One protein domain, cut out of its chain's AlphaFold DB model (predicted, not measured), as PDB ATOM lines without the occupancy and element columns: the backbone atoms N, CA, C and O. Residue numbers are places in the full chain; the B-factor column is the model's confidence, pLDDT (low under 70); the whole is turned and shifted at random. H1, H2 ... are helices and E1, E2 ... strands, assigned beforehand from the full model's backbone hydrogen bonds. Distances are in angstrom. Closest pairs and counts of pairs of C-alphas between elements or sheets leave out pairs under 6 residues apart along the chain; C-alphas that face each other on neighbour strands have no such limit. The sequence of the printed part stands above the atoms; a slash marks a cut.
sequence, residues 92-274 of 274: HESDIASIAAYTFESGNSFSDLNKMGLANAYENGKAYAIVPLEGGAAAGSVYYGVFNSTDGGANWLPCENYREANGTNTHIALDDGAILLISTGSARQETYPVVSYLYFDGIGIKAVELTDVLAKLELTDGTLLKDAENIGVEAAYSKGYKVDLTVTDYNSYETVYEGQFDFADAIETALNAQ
ATOM      1  N   HIS A  92     139.237 179.163 190.116       91.69
ATOM      2  CA  HIS A  92     139.737 179.373 188.766       91.69
ATOM      3  C   HIS A  92     139.376 178.225 187.810       91.69
ATOM      4  O   HIS A  92     138.873 178.455 186.711       91.69
ATOM      5  N   GLU A  93     139.549 176.973 188.241       91.75
ATOM      6  CA  GLU A  93     139.139 175.802 187.460       91.75
ATOM      7  C   GLU A  93     137.621 175.790 187.213       91.75
ATOM      8  O   GLU A  93     137.170 175.450 186.116       91.75
ATOM      9  N   SER A  94     136.826 176.214 188.205       93.12
ATOM     10  CA  SER A  94     135.380 176.399 188.040       93.12
ATOM     11  C   SER A  94     135.053 177.498 187.022       93.12
ATOM     12  O   SER A  94     134.144 177.325 186.206       93.12
ATOM     13  N   ASP A  95     135.781 178.615 187.044       94.81
ATOM     14  CA  ASP A  95     135.578 179.723 186.111       94.81
ATOM     15  C   ASP A  95     135.909 179.292 184.675       94.81
ATOM     16  O   ASP A  95     135.092 179.507 183.778       94.81
ATOM     17  N   ILE A  96     137.022 178.579 184.459       95.38
ATOM     18  CA  ILE A  96     137.371 177.979 183.159       95.38
ATOM     19  C   ILE A  96     136.279 177.012 182.690       95.38
ATOM     20  O   ILE A  96     135.855 177.072 181.535       95.38
ATOM     21  N   ALA A  97     135.796 176.130 183.572       94.75
ATOM     22  CA  ALA A  97     134.763 175.148 183.238       94.75
ATOM     23  C   ALA A  97     133.409 175.788 182.878       94.75
ATOM     24  O   ALA A  97     132.592 175.160 182.200       94.75
ATOM     25  N   SER A  98     133.167 177.028 183.315       94.50
ATOM     26  CA  SER A  98     131.957 177.786 182.988       94.50
ATOM     27  C   SER A  98     131.966 178.380 181.574       94.50
ATOM     28  O   SER A  98     130.904 178.730 181.055       94.50
ATOM     29  N   ILE A  99     133.139 178.481 180.937       97.19
ATOM     30  CA  ILE A  99     133.273 179.052 179.598       97.19
ATOM     31  C   ILE A  99     132.749 178.059 178.560       97.19
ATOM     32  O   ILE A  99     133.218 176.926 178.434       97.19
ATOM     33  N   ALA A 100     131.763 178.499 177.785       93.81
ATOM     34  CA  ALA A 100     131.145 177.716 176.734       93.81
ATOM     35  C   ALA A 100     132.185 177.240 175.714       93.81
ATOM     36  O   ALA A 100     133.099 177.967 175.316       93.81
ATOM     37  N   ALA A 101     132.000 176.006 175.245       93.62
ATOM     38  CA  ALA A 101     132.828 175.448 174.191       93.62
ATOM     39  C   ALA A 101     132.709 176.306 172.923       93.62
ATOM     40  O   ALA A 101     131.641 176.400 172.314       93.62
ATOM     41  N   TYR A 102     133.826 176.900 172.517       96.62
ATOM     42  CA  TYR A 102     133.938 177.715 171.317       96.62
ATOM     43  C   TYR A 102     135.170 177.290 170.521       96.62
ATOM     44  O   TYR A 102     136.216 177.017 171.112       96.62
ATOM     45  N   THR A 103     135.044 177.241 169.195       97.81
ATOM     46  CA  THR A 103     136.136 176.943 168.260       97.81
ATOM     47  C   THR A 103     136.375 178.155 167.377       97.81
ATOM     48  O   THR A 103     135.472 178.596 166.669       97.81
ATOM     49  N   PHE A 104     137.594 178.684 167.429       97.12
ATOM     50  CA  PHE A 104     138.019 179.828 166.635       97.12
ATOM     51  C   PHE A 104     138.228 179.432 165.170       97.12
ATOM     52  O   PHE A 104     138.358 178.253 164.838       97.12
ATOM     53  N   GLU A 105     138.310 180.423 164.281       95.50
ATOM     54  CA  GLU A 105     138.516 180.197 162.842       95.50
ATOM     55  C   GLU A 105     139.810 179.427 162.535       95.50
ATOM     56  O   GLU A 105     139.868 178.695 161.550       95.50
ATOM     57  N   SER A 106     140.814 179.513 163.415       93.62
ATOM     58  CA  SER A 106     142.055 178.733 163.323       93.62
ATOM     59  C   SER A 106     141.863 177.229 163.585       93.62
ATOM     60  O   SER A 106     142.823 176.468 163.510       93.62
ATOM     61  N   GLY A 107     140.663 176.800 163.989       96.25
ATOM     62  CA  GLY A 107     140.339 175.425 164.371       96.25
ATOM     63  C   GLY A 107     140.647 175.065 165.828       96.25
ATOM     64  O   GLY A 107     140.237 173.993 166.270       96.25
ATOM     65  N   ASN A 108     141.309 175.939 166.593       97.06
ATOM     66  CA  ASN A 108     141.562 175.706 168.017       97.06
ATOM     67  C   ASN A 108     140.304 176.013 168.836       97.06
ATOM     68  O   ASN A 108     139.626 177.009 168.572       97.06
ATOM     69  N   SER A 109     139.996 175.196 169.843       97.81
ATOM     70  CA  SER A 109     138.966 175.542 170.825       97.81
ATOM     71  C   SER A 109     139.523 176.364 171.989       97.81
ATOM     72  O   SER A 109     140.728 176.356 172.233       97.81
ATOM     73  N   PHE A 110     138.652 177.036 172.750       97.88
ATOM     74  CA  PHE A 110     139.047 177.678 174.013       97.88
ATOM     75  C   PHE A 110     139.747 176.686 174.960       97.88
ATOM     76  O   PHE A 110     140.785 177.011 175.526       97.88
ATOM     77  N   SER A 111     139.235 175.453 175.072       97.31
ATOM     78  CA  SER A 111     139.842 174.414 175.917       97.31
ATOM     79  C   SER A 111     141.228 173.990 175.423       97.31
ATOM     80  O   SER A 111     142.117 173.759 176.239       97.31
ATOM     81  N   ASP A 112     141.432 173.900 174.106       97.75
ATOM     82  CA  ASP A 112     142.748 173.566 173.547       97.75
ATOM     83  C   ASP A 112     143.749 174.691 173.808       97.75
ATOM     84  O   ASP A 112     144.857 174.433 174.270       97.75
ATOM     85  N   LEU A 113     143.335 175.944 173.595       98.19
ATOM     86  CA  LEU A 113     144.180 177.108 173.858       98.19
ATOM     87  C   LEU A 113     144.506 177.243 175.346       98.19
ATOM     88  O   LEU A 113     145.651 177.522 175.674       98.19
ATOM     89  N   ASN A 114     143.558 176.988 176.248       97.62
ATOM     90  CA  ASN A 114     143.815 177.025 177.687       97.62
ATOM     91  C   ASN A 114     144.837 175.958 178.115       97.62
ATOM     92  O   ASN A 114     145.773 176.276 178.843       97.62
ATOM     93  N   LYS A 115     144.758 174.734 177.573       96.31
ATOM     94  CA  LYS A 115     145.785 173.694 177.794       96.31
ATOM     95  C   LYS A 115     147.161 174.077 177.255       96.31
ATOM     96  O   LYS A 115     148.167 173.595 177.760       96.31
ATOM     97  N   MET A 116     147.203 174.912 176.219       96.69
ATOM     98  CA  MET A 116     148.437 175.478 175.672       96.69
ATOM     99  C   MET A 116     148.904 176.731 176.431       96.69
ATOM    100  O   MET A 116     149.889 177.332 176.018       96.69
ATOM    101  N   GLY A 117     148.186 177.167 177.473       97.44
ATOM    102  CA  GLY A 117     148.452 178.415 178.192       97.44
ATOM    103  C   GLY A 117     148.138 179.682 177.392       97.44
ATOM    104  O   GLY A 117     148.566 180.760 177.771       97.44
ATOM    105  N   LEU A 118     147.400 179.576 176.287       98.06
ATOM    106  CA  LEU A 118     147.051 180.669 175.375       98.06
ATOM    107  C   LEU A 118     145.615 181.182 175.548       98.06
ATOM    108  O   LEU A 118     145.163 182.019 174.774       98.06
ATOM    109  N   ALA A 119     144.861 180.691 176.523       98.38
ATOM    110  CA  ALA A 119     143.547 181.231 176.853       98.38
ATOM    111  C   ALA A 119     143.302 181.110 178.350       98.38
ATOM    112  O   ALA A 119     143.769 180.153 178.970       98.38
ATOM    113  N   ASN A 120     142.572 182.064 178.923       98.06
ATOM    114  CA  ASN A 120     142.295 182.044 180.349       98.06
ATOM    115  C   ASN A 120     140.983 182.749 180.727       98.06
ATOM    116  O   ASN A 120     140.462 183.560 179.956       98.06
ATOM    117  N   ALA A 121     140.448 182.420 181.904       97.88
ATOM    118  CA  ALA A 121     139.331 183.112 182.541       97.88
ATOM    119  C   ALA A 121     139.870 184.046 183.631       97.88
ATOM    120  O   ALA A 121     140.620 183.606 184.495       97.88
ATOM    121  N   TYR A 122     139.504 185.328 183.577       95.81
ATOM    122  CA  TYR A 122     140.004 186.348 184.513       95.81
ATOM    123  C   TYR A 122     138.967 186.802 185.532       95.81
ATOM    124  O   TYR A 122     139.312 187.350 186.573       95.81
ATOM    125  N   GLU A 123     137.692 186.546 185.259       94.00
ATOM    126  CA  GLU A 123     136.595 186.689 186.208       94.00
ATOM    127  C   GLU A 123     135.504 185.680 185.827       94.00
ATOM    128  O   GLU A 123     135.457 185.202 184.691       94.00
ATOM    129  N   ASN A 124     134.569 185.397 186.733       93.88
ATOM    130  CA  ASN A 124     133.436 184.519 186.441       93.88
ATOM    131  C   ASN A 124     132.671 184.977 185.179       93.88
ATOM    132  O   ASN A 124     132.126 186.085 185.121       93.88
ATOM    133  N   GLY A 125     132.626 184.107 184.168       94.12
ATOM    134  CA  GLY A 125     131.994 184.378 182.878       94.12
ATOM    135  C   GLY A 125     132.769 185.336 181.964       94.12
ATOM    136  O   GLY A 125     132.242 185.713 180.916       94.12
ATOM    137  N   LYS A 126     133.997 185.731 182.313       97.81
ATOM    138  CA  LYS A 126     134.871 186.529 181.451       97.81
ATOM    139  C   LYS A 126     136.160 185.785 181.134       97.81
ATOM    140  O   LYS A 126     136.823 185.252 182.019       97.81
ATOM    141  N   ALA A 127     136.527 185.772 179.861       98.38
ATOM    142  CA  ALA A 127     137.688 185.038 179.385       98.38
ATOM    143  C   ALA A 127     138.307 185.702 178.162       98.38
ATOM    144  O   ALA A 127     137.628 186.408 177.420       98.38
ATOM    145  N   TYR A 128     139.585 185.436 177.923       98.62
ATOM    146  CA  TYR A 128     140.261 185.830 176.696       98.62
ATOM    147  C   TYR A 128     141.016 184.651 176.077       98.62
ATOM    148  O   TYR A 128     141.317 183.655 176.736       98.62
ATOM    149  N   ALA A 129     141.312 184.765 174.786       98.62
ATOM    150  CA  ALA A 129     142.073 183.784 174.027       98.62
ATOM    151  C   ALA A 129     143.065 184.478 173.087       98.62
ATOM    152  O   ALA A 129     142.719 185.436 172.397       98.62
ATOM    153  N   ILE A 130     144.289 183.960 173.052       98.38
ATOM    154  CA  ILE A 130     145.403 184.358 172.195       98.38
ATOM    155  C   ILE A 130     145.520 183.297 171.093       98.38
ATOM    156  O   ILE A 130     146.074 182.215 171.274       98.38
ATOM    157  N   VAL A 131     144.935 183.581 169.937       97.88
ATOM    158  CA  VAL A 131     144.739 182.623 168.846       97.88
ATOM    159  C   VAL A 131     145.848 182.786 167.803       97.88
ATOM    160  O   VAL A 131     145.994 183.879 167.248       97.88
ATOM    161  N   PRO A 132     146.619 181.731 167.476       95.44
ATOM    162  CA  PRO A 132     147.622 181.801 166.417       95.44
ATOM    163  C   PRO A 132     147.003 182.213 165.075       95.44
ATOM    164  O   PRO A 132     146.014 181.620 164.639       95.44
ATOM    165  N   LEU A 133     147.592 183.204 164.400       94.06
ATOM    166  CA  LEU A 133     147.153 183.621 163.066       94.06
ATOM    167  C   LEU A 133     147.883 182.822 161.981       94.06
ATOM    168  O   LEU A 133     149.110 182.690 162.007       94.06
ATOM    169  N   GLU A 134     147.147 182.335 160.979       88.31
ATOM    170  CA  GLU A 134     147.754 181.709 159.803       88.31
ATOM    171  C   GLU A 134     148.678 182.703 159.085       88.31
ATOM    172  O   GLU A 134     148.289 183.822 158.753       88.31
ATOM    173  N   GLY A 135     149.934 182.308 158.858       82.69
ATOM    174  CA  GLY A 135     150.933 183.191 158.246       82.69
ATOM    175  C   GLY A 135     151.408 184.337 159.148       82.69
ATOM    176  O   GLY A 135     152.135 185.208 158.678       82.69
ATOM    177  N   GLY A 136     151.061 184.327 160.441       75.38
ATOM    178  CA  GLY A 136     151.457 185.335 161.427       75.38
ATOM    179  C   GLY A 136     152.943 185.338 161.801       75.38
ATOM    180  O   GLY A 136     153.332 186.071 162.700       75.38
ATOM    181  N   ALA A 137     153.798 184.548 161.151       79.56
ATOM    182  CA  ALA A 137     155.237 184.586 161.388       79.56
ATOM    183  C   ALA A 137     155.908 185.594 160.440       79.56
ATOM    184  O   ALA A 137     155.968 185.390 159.227       79.56
ATOM    185  N   ALA A 138     156.449 186.674 161.000       79.69
ATOM    186  CA  ALA A 138     157.359 187.586 160.311       79.69
ATOM    187  C   ALA A 138     158.799 187.350 160.792       79.69
ATOM    188  O   ALA A 138     159.030 186.647 161.776       79.69
ATOM    189  N   ALA A 139     159.788 187.946 160.118       80.00
ATOM    190  CA  ALA A 139     161.194 187.831 160.509       80.00
ATOM    191  C   ALA A 139     161.416 188.359 161.944       80.00
ATOM    192  O   ALA A 139     161.576 189.557 162.158       80.00
ATOM    193  N   GLY A 140     161.398 187.445 162.921       84.06
ATOM    194  CA  GLY A 140     161.619 187.717 164.341       84.06
ATOM    195  C   GLY A 140     160.362 187.855 165.209       84.06
ATOM    196  O   GLY A 140     160.492 188.183 166.387       84.06
ATOM    197  N   SER A 141     159.148 187.630 164.691       92.38
ATOM    198  CA  SER A 141     157.928 187.719 165.516       92.38
ATOM    199  C   SER A 141     156.808 186.797 165.062       92.38
ATOM    200  O   SER A 141     156.682 186.524 163.869       92.38
ATOM    201  N   VAL A 142     155.972 186.398 166.016       93.06
ATOM    202  CA  VAL A 142     154.713 185.685 165.793       93.06
ATOM    203  C   VAL A 142     153.558 186.607 166.183       93.06
ATOM    204  O   VAL A 142     153.609 187.277 167.216       93.06
ATOM    205  N   TYR A 143     152.539 186.685 165.333       94.94
ATOM    206  CA  TYR A 143     151.325 187.459 165.566       94.94
ATOM    207  C   TYR A 143     150.159 186.545 165.937       94.94
ATOM    208  O   TYR A 143     149.914 185.527 165.285       94.94
ATOM    209  N   TYR A 144     149.410 186.975 166.945       97.12
ATOM    210  CA  TYR A 144     148.228 186.305 167.461       97.12
ATOM    211  C   TYR A 144     147.028 187.248 167.388       97.12
ATOM    212  O   TYR A 144     147.150 188.449 167.643       97.12
ATOM    213  N   GLY A 145     145.865 186.697 167.059       97.75
ATOM    214  CA  GLY A 145     144.591 187.370 167.260       97.75
ATOM    215  C   GLY A 145     144.214 187.263 168.728       97.75
ATOM    216  O   GLY A 145     144.358 186.198 169.319       97.75
ATOM    217  N   VAL A 146     143.740 188.349 169.324       98.44
ATOM    218  CA  VAL A 146     143.231 188.327 170.698       98.44
ATOM    219  C   VAL A 146     141.717 188.410 170.636       98.44
ATOM    220  O   VAL A 146     141.169 189.191 169.860       98.44
ATOM    221  N   PHE A 147     141.041 187.600 171.439       98.62
ATOM    222  CA  PHE A 147     139.590 187.594 171.548       98.62
ATOM    223  C   PHE A 147     139.187 187.652 173.012       98.62
ATOM    224  O   PHE A 147     139.838 187.032 173.847       98.62
ATOM    225  N   ASN A 148     138.096 188.348 173.308       98.50
ATOM    226  CA  ASN A 148     137.547 188.476 174.653       98.50
ATOM    227  C   ASN A 148     136.064 188.092 174.669       98.50
ATOM    228  O   ASN A 148     135.311 188.440 173.757       98.50
ATOM    229  N   SER A 149     135.647 187.410 175.727       98.38
ATOM    230  CA  SER A 149     134.259 187.103 176.039       98.38
ATOM    231  C   SER A 149     133.908 187.665 177.410       98.38
ATOM    232  O   SER A 149     134.697 187.591 178.349       98.38
ATOM    233  N   THR A 150     132.700 188.213 177.529       97.81
ATOM    234  CA  THR A 150     132.148 188.734 178.789       97.81
ATOM    235  C   THR A 150     130.825 188.068 179.167       97.81
ATOM    236  O   THR A 150     130.076 188.599 179.985       97.81
ATOM    237  N   ASP A 151     130.479 186.967 178.499       97.62
ATOM    238  CA  ASP A 151     129.191 186.281 178.609       97.62
ATOM    239  C   ASP A 151     129.345 184.755 178.695       97.62
ATOM    240  O   ASP A 151     128.523 183.993 178.184       97.62
ATOM    241  N   GLY A 152     130.416 184.310 179.353       97.19
ATOM    242  CA  GLY A 152     130.715 182.901 179.574       97.19
ATOM    243  C   GLY A 152     131.052 182.165 178.284       97.19
ATOM    244  O   GLY A 152     130.668 181.015 178.126       97.19
ATOM    245  N   GLY A 153     131.713 182.818 177.328       97.88
ATOM    246  CA  GLY A 153     132.120 182.215 176.058       97.88
ATOM    247  C   GLY A 153     131.013 182.113 175.006       97.88
ATOM    248  O   GLY A 153     131.253 181.511 173.956       97.88
ATOM    249  N   ALA A 154     129.820 182.670 175.250       97.06
ATOM    250  CA  ALA A 154     128.723 182.633 174.282       97.06
ATOM    251  C   ALA A 154     129.015 183.508 173.053       97.06
ATOM    252  O   ALA A 154     128.655 183.137 171.933       97.06
ATOM    253  N   ASN A 155     129.701 184.636 173.248       97.56
ATOM    254  CA  ASN A 155     130.207 185.497 172.187       97.56
ATOM    255  C   ASN A 155     131.675 185.869 172.441       97.56
ATOM    256  O   ASN A 155     132.103 186.050 173.580       97.56
ATOM    257  N   TRP A 156     132.429 186.026 171.349       98.38
ATOM    258  CA  TRP A 156     133.840 186.406 171.358       98.38
ATOM    259  C   TRP A 156     134.052 187.613 170.452       98.38
ATOM    260  O   TRP A 156     133.716 187.581 169.268       98.38
ATOM    261  N   LEU A 157     134.595 188.686 171.017       98.19
ATOM    262  CA  LEU A 157     134.887 189.923 170.306       98.19
ATOM    263  C   LEU A 157     136.387 190.001 170.007       98.19
ATOM    264  O   LEU A 157     137.182 189.734 170.909       98.19
ATOM    265  N   PRO A 158     136.787 190.359 168.775       98.19
ATOM    266  CA  PRO A 158     138.191 190.563 168.453       98.19
ATOM    267  C   PRO A 158     138.739 191.811 169.159       98.19
ATOM    268  O   PRO A 158     138.060 192.834 169.271       98.19
ATOM    269  N   CYS A 159     139.990 191.709 169.585       98.25
ATOM    270  CA  CYS A 159     140.767 192.704 170.314       98.25
ATOM    271  C   CYS A 159     142.021 193.099 169.514       98.25
ATOM    272  O   CYS A 159     142.211 192.671 168.371       98.25
ATOM    273  N   GLU A 160     142.887 193.932 170.095       97.56
ATOM    274  CA  GLU A 160     144.186 194.232 169.488       97.56
ATOM    275  C   GLU A 160     145.044 192.967 169.363       97.56
ATOM    276  O   GLU A 160     145.179 192.192 170.310       97.56
ATOM    277  N   ASN A 161     145.646 192.767 168.187       96.56
ATOM    278  CA  ASN A 161     146.547 191.640 167.959       96.56
ATOM    279  C   ASN A 161     147.743 191.698 168.915       96.56
ATOM    280  O   ASN A 161     148.351 192.752 169.112       96.56
ATOM    281  N   TYR A 162     148.142 190.536 169.419       96.88
ATOM    282  CA  TYR A 162     149.321 190.388 170.258       96.88
ATOM    283  C   TYR A 162     150.526 189.979 169.406       96.88
ATOM    284  O   TYR A 162     150.436 189.097 168.548       96.88
ATOM    285  N   ARG A 163     151.662 190.650 169.616       95.31
ATOM    286  CA  ARG A 163     152.926 190.364 168.932       95.31
ATOM    287  C   ARG A 163     153.919 189.798 169.931       95.31
ATOM    288  O   ARG A 163     154.354 190.501 170.836       95.31
ATOM    289  N   GLU A 164     154.367 188.585 169.666       94.81
ATOM    290  CA  GLU A 164     155.364 187.890 170.466       94.81
ATOM    291  C   GLU A 164     156.698 187.803 169.716       94.81
ATOM    292  O   GLU A 164     156.737 187.726 168.481       94.81
ATOM    293  N   ALA A 165     157.814 187.829 170.447       92.81
ATOM    294  CA  ALA A 165     159.118 187.556 169.854       92.81
ATOM    295  C   ALA A 165     159.180 186.088 169.404       92.81
ATOM    296  O   ALA A 165     158.766 185.189 170.130       92.81
ATOM    297  N   ASN A 166     159.696 185.842 168.200       91.06
ATOM    298  CA  ASN A 166     159.875 184.471 167.725       91.06
ATOM    299  C   ASN A 166     160.951 183.778 168.571       91.06
ATOM    300  O   ASN A 166     162.021 184.360 168.732       91.06
ATOM    301  N   GLY A 167     160.679 182.572 169.063       91.62
ATOM    302  CA  GLY A 167     161.543 181.805 169.959       91.62
ATOM    303  C   GLY A 167     160.860 180.512 170.407       91.62
ATOM    304  O   GLY A 167     159.780 180.173 169.919       91.62
ATOM    305  N   THR A 168     161.484 179.794 171.337       93.44
ATOM    306  CA  THR A 168     160.819 178.708 172.064       93.44
ATOM    307  C   THR A 168     160.073 179.336 173.234       93.44
ATOM    308  O   THR A 168     160.686 179.725 174.230       93.44
ATOM    309  N   ASN A 169     158.761 179.480 173.070       95.62
ATOM    310  CA  ASN A 169     157.880 180.143 174.022       95.62
ATOM    311  C   ASN A 169     157.002 179.107 174.726       95.62
ATOM    312  O   ASN A 169     156.371 178.274 174.072       95.62
ATOM    313  N   THR A 170     156.963 179.177 176.052       97.38
ATOM    314  CA  THR A 170     156.068 178.395 176.902       97.38
ATOM    315  C   THR A 170     155.092 179.345 177.568       97.38
ATOM    316  O   THR A 170     155.506 180.258 178.283       97.38
ATOM    317  N   HIS A 171     153.801 179.122 177.343       98.19
ATOM    318  CA  HIS A 171     152.724 179.874 177.971       98.19
ATOM    319  C   HIS A 171     152.094 179.043 179.083       98.19
ATOM    320  O   HIS A 171     151.884 177.840 178.930       98.19
ATOM    321  N   ILE A 172     151.780 179.688 180.201       98.12
ATOM    322  CA  ILE A 172     151.193 179.051 181.380       98.12
ATOM    323  C   ILE A 172     150.026 179.909 181.853       98.12
ATOM    324  O   ILE A 172     150.236 181.043 182.269       98.12
ATOM    325  N   ALA A 173     148.805 179.379 181.795       97.69
ATOM    326  CA  ALA A 173     147.641 180.031 182.390       97.69
ATOM    327  C   ALA A 173     147.762 180.009 183.926       97.69
ATOM    328  O   ALA A 173     148.053 178.960 184.501       97.69
ATOM    329  N   LEU A 174     147.576 181.164 184.566       97.25
ATOM    330  CA  LEU A 174     147.673 181.348 186.016       97.25
ATOM    331  C   LEU A 174     146.282 181.483 186.652       97.25
ATOM    332  O   LEU A 174     145.334 181.902 185.986       97.25
ATOM    333  N   ASP A 175     146.182 181.195 187.954       95.25
ATOM    334  CA  ASP A 175     144.910 181.219 188.703       95.25
ATOM    335  C   ASP A 175     144.233 182.600 188.757       95.25
ATOM    336  O   ASP A 175     143.023 182.696 188.960       95.25
ATOM    337  N   ASP A 176     144.996 183.679 188.593       95.94
ATOM    338  CA  ASP A 176     144.482 185.053 188.576       95.94
ATOM    339  C   ASP A 176     143.934 185.477 187.205       95.94
ATOM    340  O   ASP A 176     143.525 186.622 187.016       95.94
ATOM    341  N   GLY A 177     143.930 184.558 186.239       96.94
ATOM    342  CA  GLY A 177     143.479 184.814 184.884       96.94
ATOM    343  C   GLY A 177     144.546 185.347 183.945       96.94
ATOM    344  O   GLY A 177     144.256 185.485 182.761       96.94
ATOM    345  N   ALA A 178     145.764 185.617 184.414       98.19
ATOM    346  CA  ALA A 178     146.871 186.014 183.557       98.19
ATOM    347  C   ALA A 178     147.545 184.806 182.886       98.19
ATOM    348  O   ALA A 178     147.170 183.645 183.084       98.19
ATOM    349  N   ILE A 179     148.552 185.079 182.059       98.50
ATOM    350  CA  ILE A 179     149.427 184.074 181.452       98.50
ATOM    351  C   ILE A 179     150.878 184.426 181.774       98.50
ATOM    352  O   ILE A 179     151.321 185.543 181.519       98.50
ATOM    353  N   LEU A 180     151.648 183.462 182.266       98.44
ATOM    354  CA  LEU A 180     153.101 183.566 182.313       98.44
ATOM    355  C   LEU A 180     153.683 183.097 180.978       98.44
ATOM    356  O   LEU A 180     153.387 181.997 180.517       98.44
ATOM    357  N   LEU A 181     154.523 183.922 180.364       98.12
ATOM    358  CA  LEU A 181     155.296 183.590 179.173       98.12
ATOM    359  C   LEU A 181     156.763 183.414 179.559       98.12
ATOM    360  O   LEU A 181     157.374 184.343 180.079       98.12
ATOM    361  N   ILE A 182     157.335 182.251 179.256       97.62
ATOM    362  CA  ILE A 182     158.771 181.984 179.364       97.62
ATOM    363  C   ILE A 182     159.320 181.804 177.948       97.62
ATOM    364  O   ILE A 182     158.950 180.869 177.241       97.62
ATOM    365  N   SER A 183     160.200 182.710 177.536       96.25
ATOM    366  CA  SER A 183     160.797 182.744 176.201       96.25
ATOM    367  C   SER A 183     162.276 182.384 176.255       96.25
ATOM    368  O   SER A 183     163.040 182.984 177.007       96.25
ATOM    369  N   THR A 184     162.703 181.446 175.409       93.75
ATOM    370  CA  THR A 184     164.117 181.083 175.219       93.75
ATOM    371  C   THR A 184     164.515 181.136 173.749       93.75
ATOM    372  O   THR A 184     163.697 180.902 172.855       93.75
ATOM    373  N   GLY A 185     165.787 181.460 173.490       90.00
ATOM    374  CA  GLY A 185     166.346 181.486 172.135       90.00
ATOM    375  C   GLY A 185     165.581 182.410 171.188       90.00
ATOM    376  O   GLY A 185     165.397 182.070 170.015       90.00
ATOM    377  N   SER A 186     165.074 183.535 171.699       88.31
ATOM    378  CA  SER A 186     164.239 184.414 170.901       88.31
ATOM    379  C   SER A 186     165.081 185.243 169.927       88.31
ATOM    380  O   SER A 186     166.312 185.330 170.002       88.31
ATOM    381  N   ALA A 187     164.412 185.907 168.987       86.56
ATOM    382  CA  ALA A 187     165.048 186.858 168.080       86.56
ATOM    383  C   ALA A 187     165.737 188.041 168.797       86.56
ATOM    384  O   ALA A 187     166.455 188.796 168.139       86.56
ATOM    385  N   ARG A 188     165.539 188.218 170.113       85.44
ATOM    386  CA  ARG A 188     166.222 189.245 170.916       85.44
ATOM    387  C   ARG A 188     167.629 188.826 171.373       85.44
ATOM    388  O   ARG A 188     168.328 189.665 171.931       85.44
ATOM    389  N   GLN A 189     168.072 187.601 171.067       85.69
ATOM    390  CA  GLN A 189     169.412 187.086 171.399       85.69
ATOM    391  C   GLN A 189     169.697 187.056 172.907       85.69
ATOM    392  O   GLN A 189     170.787 187.421 173.349       85.69
ATOM    393  N   GLU A 190     168.717 186.639 173.704       86.69
ATOM    394  CA  GLU A 190     168.877 186.561 175.152       86.69
ATOM    395  C   GLU A 190     169.810 185.410 175.533       86.69
ATOM    396  O   GLU A 190     169.791 184.341 174.919       86.69
ATOM    397  N   THR A 191     170.640 185.628 176.551       87.12
ATOM    398  CA  THR A 191     171.574 184.608 177.047       87.12
ATOM    399  C   THR A 191     170.909 183.617 178.006       87.12
ATOM    400  O   THR A 191     171.465 182.554 178.247       87.12
ATOM    401  N   TYR A 192     169.716 183.934 178.515       93.00
ATOM    402  CA  TYR A 192     168.911 183.108 179.422       93.00
ATOM    403  C   TYR A 192     167.412 183.384 179.196       93.00
ATOM    404  O   TYR A 192     167.075 184.324 178.469       93.00
ATOM    405  N   PRO A 193     166.501 182.573 179.772       95.88
ATOM    406  CA  PRO A 193     165.069 182.748 179.563       95.88
ATOM    407  C   PRO A 193     164.572 184.115 180.038       95.88
ATOM    408  O   PRO A 193     164.860 184.534 181.161       95.88
ATOM    409  N   VAL A 194     163.763 184.767 179.206       96.31
ATOM    410  CA  VAL A 194     163.000 185.962 179.586       96.31
ATOM    411  C   VAL A 194     161.621 185.531 180.041       96.31
ATOM    412  O   VAL A 194     160.969 184.727 179.375       96.31
ATOM    413  N   VAL A 195     161.165 186.089 181.157       97.75
ATOM    414  CA  VAL A 195     159.828 185.829 181.688       97.75
ATOM    415  C   VAL A 195     158.983 187.087 181.548       97.75
ATOM    416  O   VAL A 195     159.444 188.187 181.842       97.75
ATOM    417  N   SER A 196     157.752 186.943 181.073       98.19
ATOM    418  CA  SER A 196     156.774 188.026 180.983       98.19
ATOM    419  C   SER A 196     155.456 187.610 181.621       98.19
ATOM    420  O   SER A 196     154.980 186.499 181.410       98.19
ATOM    421  N   TYR A 197     154.853 188.520 182.373       98.44
ATOM    422  CA  TYR A 197     153.493 188.404 182.878       98.44
ATOM    423  C   TYR A 197     152.542 189.075 181.885       98.44
ATOM    424  O   TYR A 197     152.648 190.274 181.615       98.44
ATOM    425  N   LEU A 198     151.664 188.279 181.280       98.50
ATOM    426  CA  LEU A 198     150.717 188.705 180.260       98.50
ATOM    427  C   LEU A 198     149.321 188.813 180.870       98.50
ATOM    428  O   LEU A 198     148.785 187.815 181.344       98.50
ATOM    429  N   TYR A 199     148.699 189.985 180.802       98.00
ATOM    430  CA  TYR A 199     147.336 190.188 181.295       98.00
ATOM    431  C   TYR A 199     146.472 190.916 180.268       98.00
ATOM    432  O   TYR A 199     146.967 191.656 179.413       98.00
ATOM    433  N   PHE A 200     145.163 190.686 180.339       97.81
ATOM    434  CA  PHE A 200     144.192 191.374 179.497       97.81
ATOM    435  C   PHE A 200     143.805 192.716 180.125       97.81
ATOM    436  O   PHE A 200     143.348 192.760 181.264       97.81
ATOM    437  N   ASP A 201     143.963 193.815 179.387       96.94
ATOM    438  CA  ASP A 201     143.704 195.177 179.888       96.94
ATOM    439  C   ASP A 201     142.333 195.744 179.472       96.94
ATOM    440  O   ASP A 201     142.041 196.921 179.679       96.94
ATOM    441  N   GLY A 202     141.488 194.915 178.852       95.12
ATOM    442  CA  GLY A 202     140.199 195.318 178.288       95.12
ATOM    443  C   GLY A 202     140.227 195.577 176.781       95.12
ATOM    444  O   GLY A 202     139.176 195.504 176.143       95.12
ATOM    445  N   ILE A 203     141.398 195.841 176.197       96.38
ATOM    446  CA  ILE A 203     141.561 196.147 174.766       96.38
ATOM    447  C   ILE A 203     142.414 195.082 174.070       96.38
ATOM    448  O   ILE A 203     142.148 194.743 172.916       96.38
ATOM    449  N   GLY A 204     143.403 194.526 174.765       97.31
ATOM    450  CA  GLY A 204     144.302 193.502 174.254       97.31
ATOM    451  C   GLY A 204     145.164 192.899 175.358       97.31
ATOM    452  O   GLY A 204     144.825 192.952 176.539       97.31
ATOM    453  N   ILE A 205     146.283 192.296 174.962       98.31
ATOM    454  CA  ILE A 205     147.251 191.723 175.900       98.31
ATOM    455  C   ILE A 205     148.342 192.747 176.195       98.31
ATOM    456  O   ILE A 205     149.013 193.236 175.280       98.31
ATOM    457  N   LYS A 206     148.550 193.036 177.479       98.00
ATOM    458  CA  LYS A 206     149.729 193.740 177.984       98.00
ATOM    459  C   LYS A 206     150.740 192.727 178.483       98.00
ATOM    460  O   LYS A 206     150.375 191.731 179.090       98.00
ATOM    461  N   ALA A 207     152.008 193.001 178.205       97.69
ATOM    462  CA  ALA A 207     153.128 192.193 178.654       97.69
ATOM    463  C   ALA A 207     153.993 193.023 179.600       97.69
ATOM    464  O   ALA A 207     154.423 194.122 179.240       97.69
ATOM    465  N   VAL A 208     154.259 192.484 180.785       98.00
ATOM    466  CA  VAL A 208     155.193 193.050 181.760       98.00
ATOM    467  C   VAL A 208     156.368 192.107 181.881       98.00
ATOM    468  O   VAL A 208     156.206 190.959 182.284       98.00
ATOM    469  N   GLU A 209     157.554 192.564 181.501       97.31
ATOM    470  CA  GLU A 209     158.757 191.747 181.618       97.31
ATOM    471  C   GLU A 209     159.183 191.652 183.089       97.31
ATOM    472  O   GLU A 209     159.331 192.668 183.768       97.31
ATOM    473  N   LEU A 210     159.388 190.431 183.583       97.19
ATOM    474  CA  LEU A 210     159.867 190.166 184.938       97.19
ATOM    475  C   LEU A 210     161.399 190.163 184.917       97.19
ATOM    476  O   LEU A 210     162.041 189.110 184.858       97.19
ATOM    477  N   THR A 211     161.989 191.357 184.878       91.50
ATOM    478  CA  THR A 211     163.432 191.540 184.680       91.50
ATOM    479  C   THR A 211     164.250 190.748 185.701       91.50
ATOM    480  O   THR A 211     164.034 190.845 186.906       91.50
ATOM    481  N   ASP A 212     165.215 189.972 185.204       93.44
ATOM    482  CA  ASP A 212     166.186 189.208 185.996       93.44
ATOM    483  C   ASP A 212     165.604 188.198 186.996       93.44
ATOM    484  O   ASP A 212     166.348 187.674 187.831       93.44
ATOM    485  N   VAL A 213     164.314 187.858 186.896       97.00
ATOM    486  CA  VAL A 213     163.646 186.986 187.877       97.00
ATOM    487  C   VAL A 213     164.314 185.610 187.993       97.00
ATOM    488  O   VAL A 213     164.495 185.103 189.096       97.00
ATOM    489  N   LEU A 214     164.787 185.046 186.876       96.94
ATOM    490  CA  LEU A 214     165.527 183.779 186.859       96.94
ATOM    491  C   LEU A 214     167.052 183.955 186.868       96.94
ATOM    492  O   LEU A 214     167.789 182.974 186.919       96.94
ATOM    493  N   ALA A 215     167.565 185.187 186.843       96.12
ATOM    494  CA  ALA A 215     168.993 185.437 186.654       96.12
ATOM    495  C   ALA A 215     169.855 184.965 187.841       96.12
ATOM    496  O   ALA A 215     171.051 184.720 187.689       96.12
ATOM    497  N   LYS A 216     169.251 184.849 189.031       96.56
ATOM    498  CA  LYS A 216     169.897 184.369 190.264       96.56
ATOM    499  C   LYS A 216     169.612 182.896 190.566       96.56
ATOM    500  O   LYS A 216     170.010 182.428 191.628       96.56
ATOM    501  N   LEU A 217     168.917 182.186 189.676       97.38
ATOM    502  CA  LEU A 217     168.667 180.761 189.849       97.38
ATOM    503  C   LEU A 217     170.002 180.007 189.791       97.38
ATOM    504  O   LEU A 217     170.702 180.079 188.783       97.38
ATOM    505  N   GLU A 218     170.361 179.331 190.878       98.06
ATOM    506  CA  GLU A 218     171.592 178.546 190.982       98.06
ATOM    507  C   GLU A 218     171.348 177.122 190.463       98.06
ATOM    508  O   GLU A 218     170.403 176.446 190.879       98.06
ATOM    509  N   LEU A 219     172.182 176.685 189.522       97.75
ATOM    510  CA  LEU A 219     172.179 175.337 188.964       97.75
ATOM    511  C   LEU A 219     172.897 174.360 189.907       97.75
ATOM    512  O   LEU A 219     173.568 174.747 190.860       97.75
ATOM    513  N   THR A 220     172.794 173.063 189.621       97.75
ATOM    514  CA  THR A 220     173.354 171.983 190.458       97.75
ATOM    515  C   THR A 220     174.874 172.092 190.662       97.75
ATOM    516  O   THR A 220     175.399 171.616 191.668       97.75
ATOM    517  N   ASP A 221     175.597 172.712 189.731       96.75
ATOM    518  CA  ASP A 221     177.044 172.935 189.807       96.75
ATOM    519  C   ASP A 221     177.438 174.265 190.486       96.75
ATOM    520  O   ASP A 221     178.629 174.559 190.613       96.75
ATOM    521  N   GLY A 222     176.458 175.056 190.933       97.69
ATOM    522  CA  GLY A 222     176.641 176.387 191.515       97.69
ATOM    523  C   GLY A 222     176.705 177.530 190.496       97.69
ATOM    524  O   GLY A 222     176.851 178.691 190.882       97.69
ATOM    525  N   THR A 223     176.617 177.240 189.195       97.50
ATOM    526  CA  THR A 223     176.562 178.266 188.147       97.50
ATOM    527  C   THR A 223     175.202 178.966 188.181       97.50
ATOM    528  O   THR A 223     174.173 178.330 188.397       97.50
ATOM    529  N   LEU A 224     175.160 180.282 187.959       97.88
ATOM    530  CA  LEU A 224     173.888 181.000 187.823       97.88
ATOM    531  C   LEU A 224     173.302 180.781 186.426       97.88
ATOM    532  O   LEU A 224     174.033 180.806 185.440       97.88
ATOM    533  N   LEU A 225     171.977 180.668 186.316       96.88
ATOM    534  CA  LEU A 225     171.288 180.440 185.040       96.88
ATOM    535  C   LEU A 225     171.654 181.473 183.964       96.88
ATOM    536  O   LEU A 225     171.821 181.116 182.803       96.88
ATOM    537  N   LYS A 226     171.820 182.745 184.346       96.31
ATOM    538  CA  LYS A 226     172.213 183.826 183.423       96.31
ATOM    539  C   LYS A 226     173.607 183.654 182.807       96.31
ATOM    540  O   LYS A 226     173.888 184.261 181.775       96.31
ATOM    541  N   ASP A 227     174.472 182.898 183.486       96.62
ATOM    542  CA  ASP A 227     175.862 182.642 183.110       96.62
ATOM    543  C   ASP A 227     176.007 181.272 182.414       96.62
ATOM    544  O   ASP A 227     177.086 180.935 181.927       96.62
ATOM    545  N   ALA A 228     174.929 180.480 182.362       95.25
ATOM    546  CA  ALA A 228     174.893 179.195 181.684       95.25
ATOM    547  C   ALA A 228     174.678 179.377 180.174       95.25
ATOM    548  O   ALA A 228     173.866 180.184 179.726       95.25
ATOM    549  N   GLU A 229     175.389 178.591 179.370       94.00
ATOM    550  CA  GLU A 229     175.256 178.594 177.913       94.00
ATOM    551  C   GLU A 229     174.526 177.332 177.440       94.00
ATOM    552  O   GLU A 229     174.723 176.254 177.992       94.00
ATOM    553  N   ASN A 230     173.758 177.435 176.347       92.81
ATOM    554  CA  ASN A 230     173.085 176.294 175.703       92.81
ATOM    555  C   ASN A 230     172.165 175.499 176.645       92.81
ATOM    556  O   ASN A 230     172.183 174.271 176.657       92.81
ATOM    557  N   ILE A 231     171.343 176.204 177.412       95.38
ATOM    558  CA  ILE A 231     170.333 175.608 178.287       95.38
ATOM    559  C   ILE A 231     168.966 175.527 177.598       95.38
ATOM    560  O   ILE A 231     168.585 176.414 176.832       95.38
ATOM    561  N   GLY A 232     168.220 174.473 177.906       94.94
ATOM    562  CA  GLY A 232     166.792 174.345 177.652       94.94
ATOM    563  C   GLY A 232     166.010 174.506 178.944       94.94
ATOM    564  O   GLY A 232     166.470 174.061 179.996       94.94
ATOM    565  N   VAL A 233     164.836 175.125 178.863       96.50
ATOM    566  CA  VAL A 233     163.937 175.287 180.008       96.50
ATOM    567  C   VAL A 233     162.571 174.736 179.651       96.50
ATOM    568  O   VAL A 233     161.978 175.127 178.649       96.50
ATOM    569  N   GLU A 234     162.092 173.831 180.491       97.00
ATOM    570  CA  GLU A 234     160.715 173.366 180.510       97.00
ATOM    571  C   GLU A 234     160.049 173.904 181.772       97.00
ATOM    572  O   GLU A 234     160.680 174.026 182.824       97.00
ATOM    573  N   ALA A 235     158.776 174.255 181.651       97.25
ATOM    574  CA  ALA A 235     158.014 174.850 182.729       97.25
ATOM    575  C   ALA A 235     156.608 174.254 182.751       97.25
ATOM    576  O   ALA A 235     155.965 174.129 181.706       97.25
ATOM    577  N   ALA A 236     156.142 173.892 183.940       96.69
ATOM    578  CA  ALA A 236     154.821 173.329 184.161       96.69
ATOM    579  C   ALA A 236     154.103 174.087 185.278       96.69
ATOM    580  O   ALA A 236     154.691 174.432 186.303       96.69
ATOM    581  N   TYR A 237     152.815 174.352 185.071       96.19
ATOM    582  CA  TYR A 237     151.971 174.942 186.102       96.19
ATOM    583  C   TYR A 237     151.914 174.047 187.343       96.19
ATOM    584  O   TYR A 237     151.717 172.837 187.209       96.19
ATOM    585  N   SER A 238     152.034 174.648 188.529       93.81
ATOM    586  CA  SER A 238     151.865 173.944 189.801       93.81
ATOM    587  C   SER A 238     150.624 174.443 190.548       93.81
ATOM    588  O   SER A 238     149.637 173.717 190.653       93.81
ATOM    589  N   LYS A 239     150.650 175.686 191.058       92.44
ATOM    590  CA  LYS A 239     149.511 176.344 191.728       92.44
ATOM    591  C   LYS A 239     149.756 177.847 191.897       92.44
ATOM    592  O   LYS A 239     150.850 178.229 192.309       92.44
ATOM    593  N   GLY A 240     148.746 178.696 191.707       93.81
ATOM    594  CA  GLY A 240     148.874 180.145 191.874       93.81
ATOM    595  C   GLY A 240     149.963 180.723 190.967       93.81
ATOM    596  O   GLY A 240     149.875 180.620 189.749       93.81
ATOM    597  N   TYR A 241     151.017 181.283 191.569       96.44
ATOM    598  CA  TYR A 241     152.196 181.823 190.868       96.44
ATOM    599  C   TYR A 241     153.398 180.872 190.845       96.44
ATOM    600  O   TYR A 241     154.500 181.262 190.455       96.44
ATOM    601  N   LYS A 242     153.201 179.621 191.274       97.31
ATOM    602  CA  LYS A 242     154.255 178.615 191.371       97.31
ATOM    603  C   LYS A 242     154.302 177.754 190.124       97.31
ATOM    604  O   LYS A 242     153.292 177.179 189.708       97.31
ATOM    605  N   VAL A 243     155.501 177.631 189.579       97.75
ATOM    606  CA  VAL A 243     155.800 176.885 188.360       97.75
ATOM    607  C   VAL A 243     156.926 175.910 188.661       97.75
ATOM    608  O   VAL A 243     157.948 176.290 189.234       97.75
ATOM    609  N   ASP A 244     156.741 174.660 188.266       98.25
ATOM    610  CA  ASP A 244     157.792 173.656 188.309       98.25
ATOM    611  C   ASP A 244     158.684 173.852 187.075       98.25
ATOM    612  O   ASP A 244     158.210 173.829 185.937       98.25
ATOM    613  N   LEU A 245     159.966 174.123 187.308       98.25
ATOM    614  CA  LEU A 245     160.967 174.413 186.290       98.25
ATOM    615  C   LEU A 245     161.975 173.268 186.201       98.25
ATOM    616  O   LEU A 245     162.565 172.857 187.204       98.25
ATOM    617  N   THR A 246     162.241 172.841 184.971       98.31
ATOM    618  CA  THR A 246     163.299 171.887 184.637       98.31
ATOM    619  C   THR A 246     164.266 172.555 183.671       98.31
ATOM    620  O   THR A 246     163.882 172.960 182.574       98.31
ATOM    621  N   VAL A 247     165.537 172.664 184.061       97.88
ATOM    622  CA  VAL A 247     166.607 173.196 183.207       97.88
ATOM    623  C   VAL A 247     167.510 172.051 182.776       97.88
ATOM    624  O   VAL A 247     168.027 171.310 183.613       97.88
ATOM    625  N   THR A 248     167.725 171.927 181.469       97.69
ATOM    626  CA  THR A 248     168.561 170.887 180.855       97.69
ATOM    627  C   THR A 248     169.721 171.532 180.104       97.69
ATOM    628  O   THR A 248     169.506 172.458 179.328       97.69
ATOM    629  N   ASP A 249     170.947 171.045 180.279       96.38
ATOM    630  CA  ASP A 249     172.077 171.435 179.423       96.38
ATOM    631  C   ASP A 249     171.964 170.705 178.070       96.38
ATOM    632  O   ASP A 249     171.932 169.476 178.023       96.38
ATOM    633  N   TYR A 250     171.903 171.429 176.947       94.38
ATOM    634  CA  TYR A 250     171.738 170.820 175.619       94.38
ATOM    635  C   TYR A 250     172.967 170.055 175.112       94.38
ATOM    636  O   TYR A 250     172.850 169.258 174.178       94.38
ATOM    637  N   ASN A 251     174.150 170.281 175.683       95.00
ATOM    638  CA  ASN A 251     175.356 169.556 175.298       95.00
ATOM    639  C   ASN A 251     175.405 168.170 175.944       95.00
ATOM    640  O   ASN A 251     175.802 167.202 175.288       95.00
ATOM    641  N   SER A 252     175.033 168.077 177.222       96.69
ATOM    642  CA  SER A 252     175.069 166.830 177.995       96.69
ATOM    643  C   SER A 252     173.725 166.099 178.031       96.69
ATOM    644  O   SER A 252     173.712 164.882 178.219       96.69
ATOM    645  N   TYR A 253     172.619 166.814 177.803       96.31
ATOM    646  CA  TYR A 253     171.240 166.386 178.064       96.31
ATOM    647  C   TYR A 253     170.976 166.041 179.538       96.31
ATOM    648  O   TYR A 253     170.044 165.295 179.841       96.31
ATOM    649  N   GLU A 254     171.798 166.552 180.456       97.81
ATOM    650  CA  GLU A 254     171.594 166.382 181.894       97.81
ATOM    651  C   GLU A 254     170.675 167.479 182.438       97.81
ATOM    652  O   GLU A 254     170.810 168.656 182.090       97.81
ATOM    653  N   THR A 255     169.757 167.090 183.323       98.25
ATOM    654  CA  THR A 255     168.986 168.030 184.139       98.25
ATOM    655  C   THR A 255     169.929 168.701 185.131       98.25
ATOM    656  O   THR A 255     170.477 168.048 186.019       98.25
ATOM    657  N   VAL A 256     170.125 170.007 184.972       97.81
ATOM    658  CA  VAL A 256     171.014 170.830 185.805       97.81
ATOM    659  C   VAL A 256     170.248 171.653 186.839       97.81
ATOM    660  O   VAL A 256     170.864 172.210 187.747       97.81
ATOM    661  N   TYR A 257     168.919 171.691 186.753       98.25
ATOM    662  CA  TYR A 257     168.026 172.187 187.796       98.25
ATOM    663  C   TYR A 257     166.653 171.523 187.652       98.25
ATOM    664  O   TYR A 257     166.141 171.404 186.541       98.25
ATOM    665  N   GLU A 258     166.054 171.132 188.772       98.25
ATOM    666  CA  GLU A 258     164.662 170.690 188.859       98.25
ATOM    667  C   GLU A 258     164.099 171.212 190.181       98.25
ATOM    668  O   GLU A 258     164.611 170.892 191.258       98.25
ATOM    669  N   GLY A 259     163.089 172.071 190.108       97.94
ATOM    670  CA  GLY A 259     162.551 172.712 191.297       97.94
ATOM    671  C   GLY A 259     161.373 173.622 191.006       97.94
ATOM    672  O   GLY A 259     161.076 173.947 189.862       97.94
ATOM    673  N   GLN A 260     160.702 174.036 192.070       98.00
ATOM    674  CA  GLN A 260     159.583 174.960 191.993       98.00
ATOM    675  C   GLN A 260     160.068 176.398 192.180       98.00
ATOM    676  O   GLN A 260     160.835 176.682 193.103       98.00
ATOM    677  N   PHE A 261     159.579 177.305 191.340       97.69
ATOM    678  CA  PHE A 261     159.838 178.737 191.424       97.69
ATOM    679  C   PHE A 261     158.525 179.495 191.633       97.69
ATOM    680  O   PHE A 261     157.533 179.213 190.962       97.69
ATOM    681  N   ASP A 262     158.515 180.444 192.568       97.88
ATOM    682  CA  ASP A 262     157.358 181.292 192.859       97.88
ATOM    683  C   ASP A 262     157.562 182.679 192.241       97.88
ATOM    684  O   ASP A 262     158.529 183.373 192.560       97.88
ATOM    685  N   PHE A 263     156.674 183.069 191.328       97.81
ATOM    686  CA  PHE A 263     156.758 184.342 190.615       97.81
ATOM    687  C   PHE A 263     156.007 185.489 191.306       97.81
ATOM    688  O   PHE A 263     156.065 186.609 190.797       97.81
ATOM    689  N   ALA A 264     155.336 185.251 192.441       97.44
ATOM    690  CA  ALA A 264     154.470 186.239 193.092       97.44
ATOM    691  C   ALA A 264     155.172 187.591 193.336       97.44
ATOM    692  O   ALA A 264     154.737 188.612 192.805       97.44
ATOM    693  N   ASP A 265     156.304 187.584 194.051       97.38
ATOM    694  CA  ASP A 265     157.046 188.806 194.405       97.38
ATOM    695  C   ASP A 265     157.527 189.576 193.164       97.38
ATOM    696  O   ASP A 265     157.523 190.810 193.129       97.38
ATOM    697  N   ALA A 266     157.952 188.851 192.122       97.69
ATOM    698  CA  ALA A 266     158.440 189.450 190.883       97.69
ATOM    699  C   ALA A 266     157.304 190.096 190.080       97.69
ATOM    700  O   ALA A 266     157.485 191.189 189.545       97.69
ATOM    701  N   ILE A 267     156.139 189.442 190.025       98.06
ATOM    702  CA  ILE A 267     154.932 189.974 189.384       98.06
ATOM    703  C   ILE A 267     154.464 191.230 190.120       98.06
ATOM    704  O   ILE A 267     154.285 192.266 189.485       98.06
ATOM    705  N   GLU A 268     154.333 191.177 191.449       97.25
ATOM    706  CA  GLU A 268     153.927 192.331 192.259       97.25
ATOM    707  C   GLU A 268     154.886 193.515 192.066       97.25
ATOM    708  O   GLU A 268     154.453 194.634 191.784       97.25
ATOM    709  N   THR A 269     156.196 193.263 192.145       97.25
ATOM    710  CA  THR A 269     157.222 194.294 191.932       97.25
ATOM    711  C   THR A 269     157.103 194.925 190.545       97.25
ATOM    712  O   THR A 269     157.183 196.147 190.417       97.25
ATOM    713  N   ALA A 270     156.910 194.112 189.504       96.81
ATOM    714  CA  ALA A 270     156.836 194.592 188.130       96.81
ATOM    715  C   ALA A 270     155.544 195.378 187.846       96.81
ATOM    716  O   ALA A 270     155.590 196.382 187.137       96.81
ATOM    717  N   LEU A 271     154.410 194.961 188.416       95.75
ATOM    718  CA  LEU A 271     153.134 195.673 188.293       95.75
ATOM    719  C   LEU A 271     153.152 197.016 189.029       95.75
ATOM    720  O   LEU A 271     152.669 198.006 188.491       95.75
ATOM    721  N   ASN A 272     153.766 197.078 190.213       96.50
ATOM    722  CA  ASN A 272     153.905 198.320 190.982       96.50
ATOM    723  C   ASN A 272     154.836 199.355 190.323       96.50
ATOM    724  O   ASN A 272     154.856 200.512 190.738       96.50
ATOM    725  N   ALA A 273     155.627 198.950 189.326       96.19
ATOM    726  CA  ALA A 273     156.532 199.830 188.593       96.19
ATOM    727  C   ALA A 273     155.906 200.471 187.334       96.19
ATOM    728  O   ALA A 273     156.595 201.247 186.666       96.19
ATOM    729  N   GLN A 274     154.656 200.130 186.987       90.56
ATOM    730  CA  GLN A 274     153.922 200.694 185.839       90.56
ATOM    731  C   GLN A 274     153.200 201.997 186.191       90.56
ATOM    732  O   GLN A 274     153.163 202.878 185.301       90.56
TER     733      GLN A 274
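What this domain is: This is residues 92 to 274 of the 274 residues of an uncharacterized protein of Ruminococcus albus SY3 (UniProt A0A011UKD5). A four-stranded sheet, E1 to E4, curled like part of a barrel, makes one end of the domain, with two short helices, H1 and H2, over one face; it sits across the end of a second sheet, E5 to E8, where residues 173, 179, 200 and 205 lie. A third sheet, E9 to E11, makes a sandwich with this second sheet, only partly face to face, E9 coming nearest to E5 and E6, while the last helix, H3, packs over E7. The printed part has 183 residues with three named helices and eleven named strands, in the order H1, H2, E1 to E11, H3; each sheet is antiparallel with its strands in chain order, and the class is mixed. It is compact, with a radius of gyration of the C-alphas of 16.8 A, and only just elongated, spanning 52 by 34 by 32 A.

How they stand to each other: E1, residues 119 to 123, E2, 126 to 138, E3, 141 to 149, and E4, 162 to 165, form a meander, each strand the antiparallel neighbour of the one before. Within hydrogen-bond range are N 120 and O 128, 3.0 A, N 131 and O 145, 2.8 A, and N 142 and O 164, 2.9 A. E2 bends by 78 degrees at residue 135. H1, residues 92 to 98, and H2, 110 to 115, are on the same face of this sheet, making two layers, at heights over the sheet of 8.3 A and 5.5 A. The closest C-alphas of H1 and E1 are those of Ile 96 and Ala 121, 5.5 A apart. E5, residues 168 to 173, E6, 179 to 184, E7, 194 to 200, and E8, 205 to 209, form another meander, with N 170 and O 182 at 2.9 A, N 181 and O 196 at 2.8 A, and N 197 and O 208 at 2.8 A. The closest C-alphas of E4 and E8 are those of Tyr 162 and Ile 205, 6.2 A apart. E9, residues 231 to 239, E10, 242 to 249, and E11, 255 to 262, form the third meander, with N 234 and O 246 at 2.9 A and N 245 and O 259 at 2.8 A. In the sandwich, the closest C-alphas of E5 and E9 are those of Ile 172 and Tyr 237, 6.3 A apart. H3, residues 264 to 271, is on the sheet of E5 to E8; the closest C-alphas of H3 and E7 are those of Ile 267 and Tyr 197, 6.8 A apart. In H1, H2 and H3 every O i to N i+4 pair is within hydrogen-bond range.

Where its parts are: H1 begins at C-alpha 92, (139.737, 179.373, 188.766). E2 is 30.9 A long, E3 25.9 A and E9 24.8 A. H3 ends at C-alpha 271, (153.134, 195.673, 188.293).

The domain as a whole: The two C-alphas farthest apart, those of Ala 154 and Asp 221, are 51.7 A apart. The links H1 to H2, E3 to E4 and E8 to E9 are long. The printed part has no cut, and no printed residue is under 70 in pLDDT.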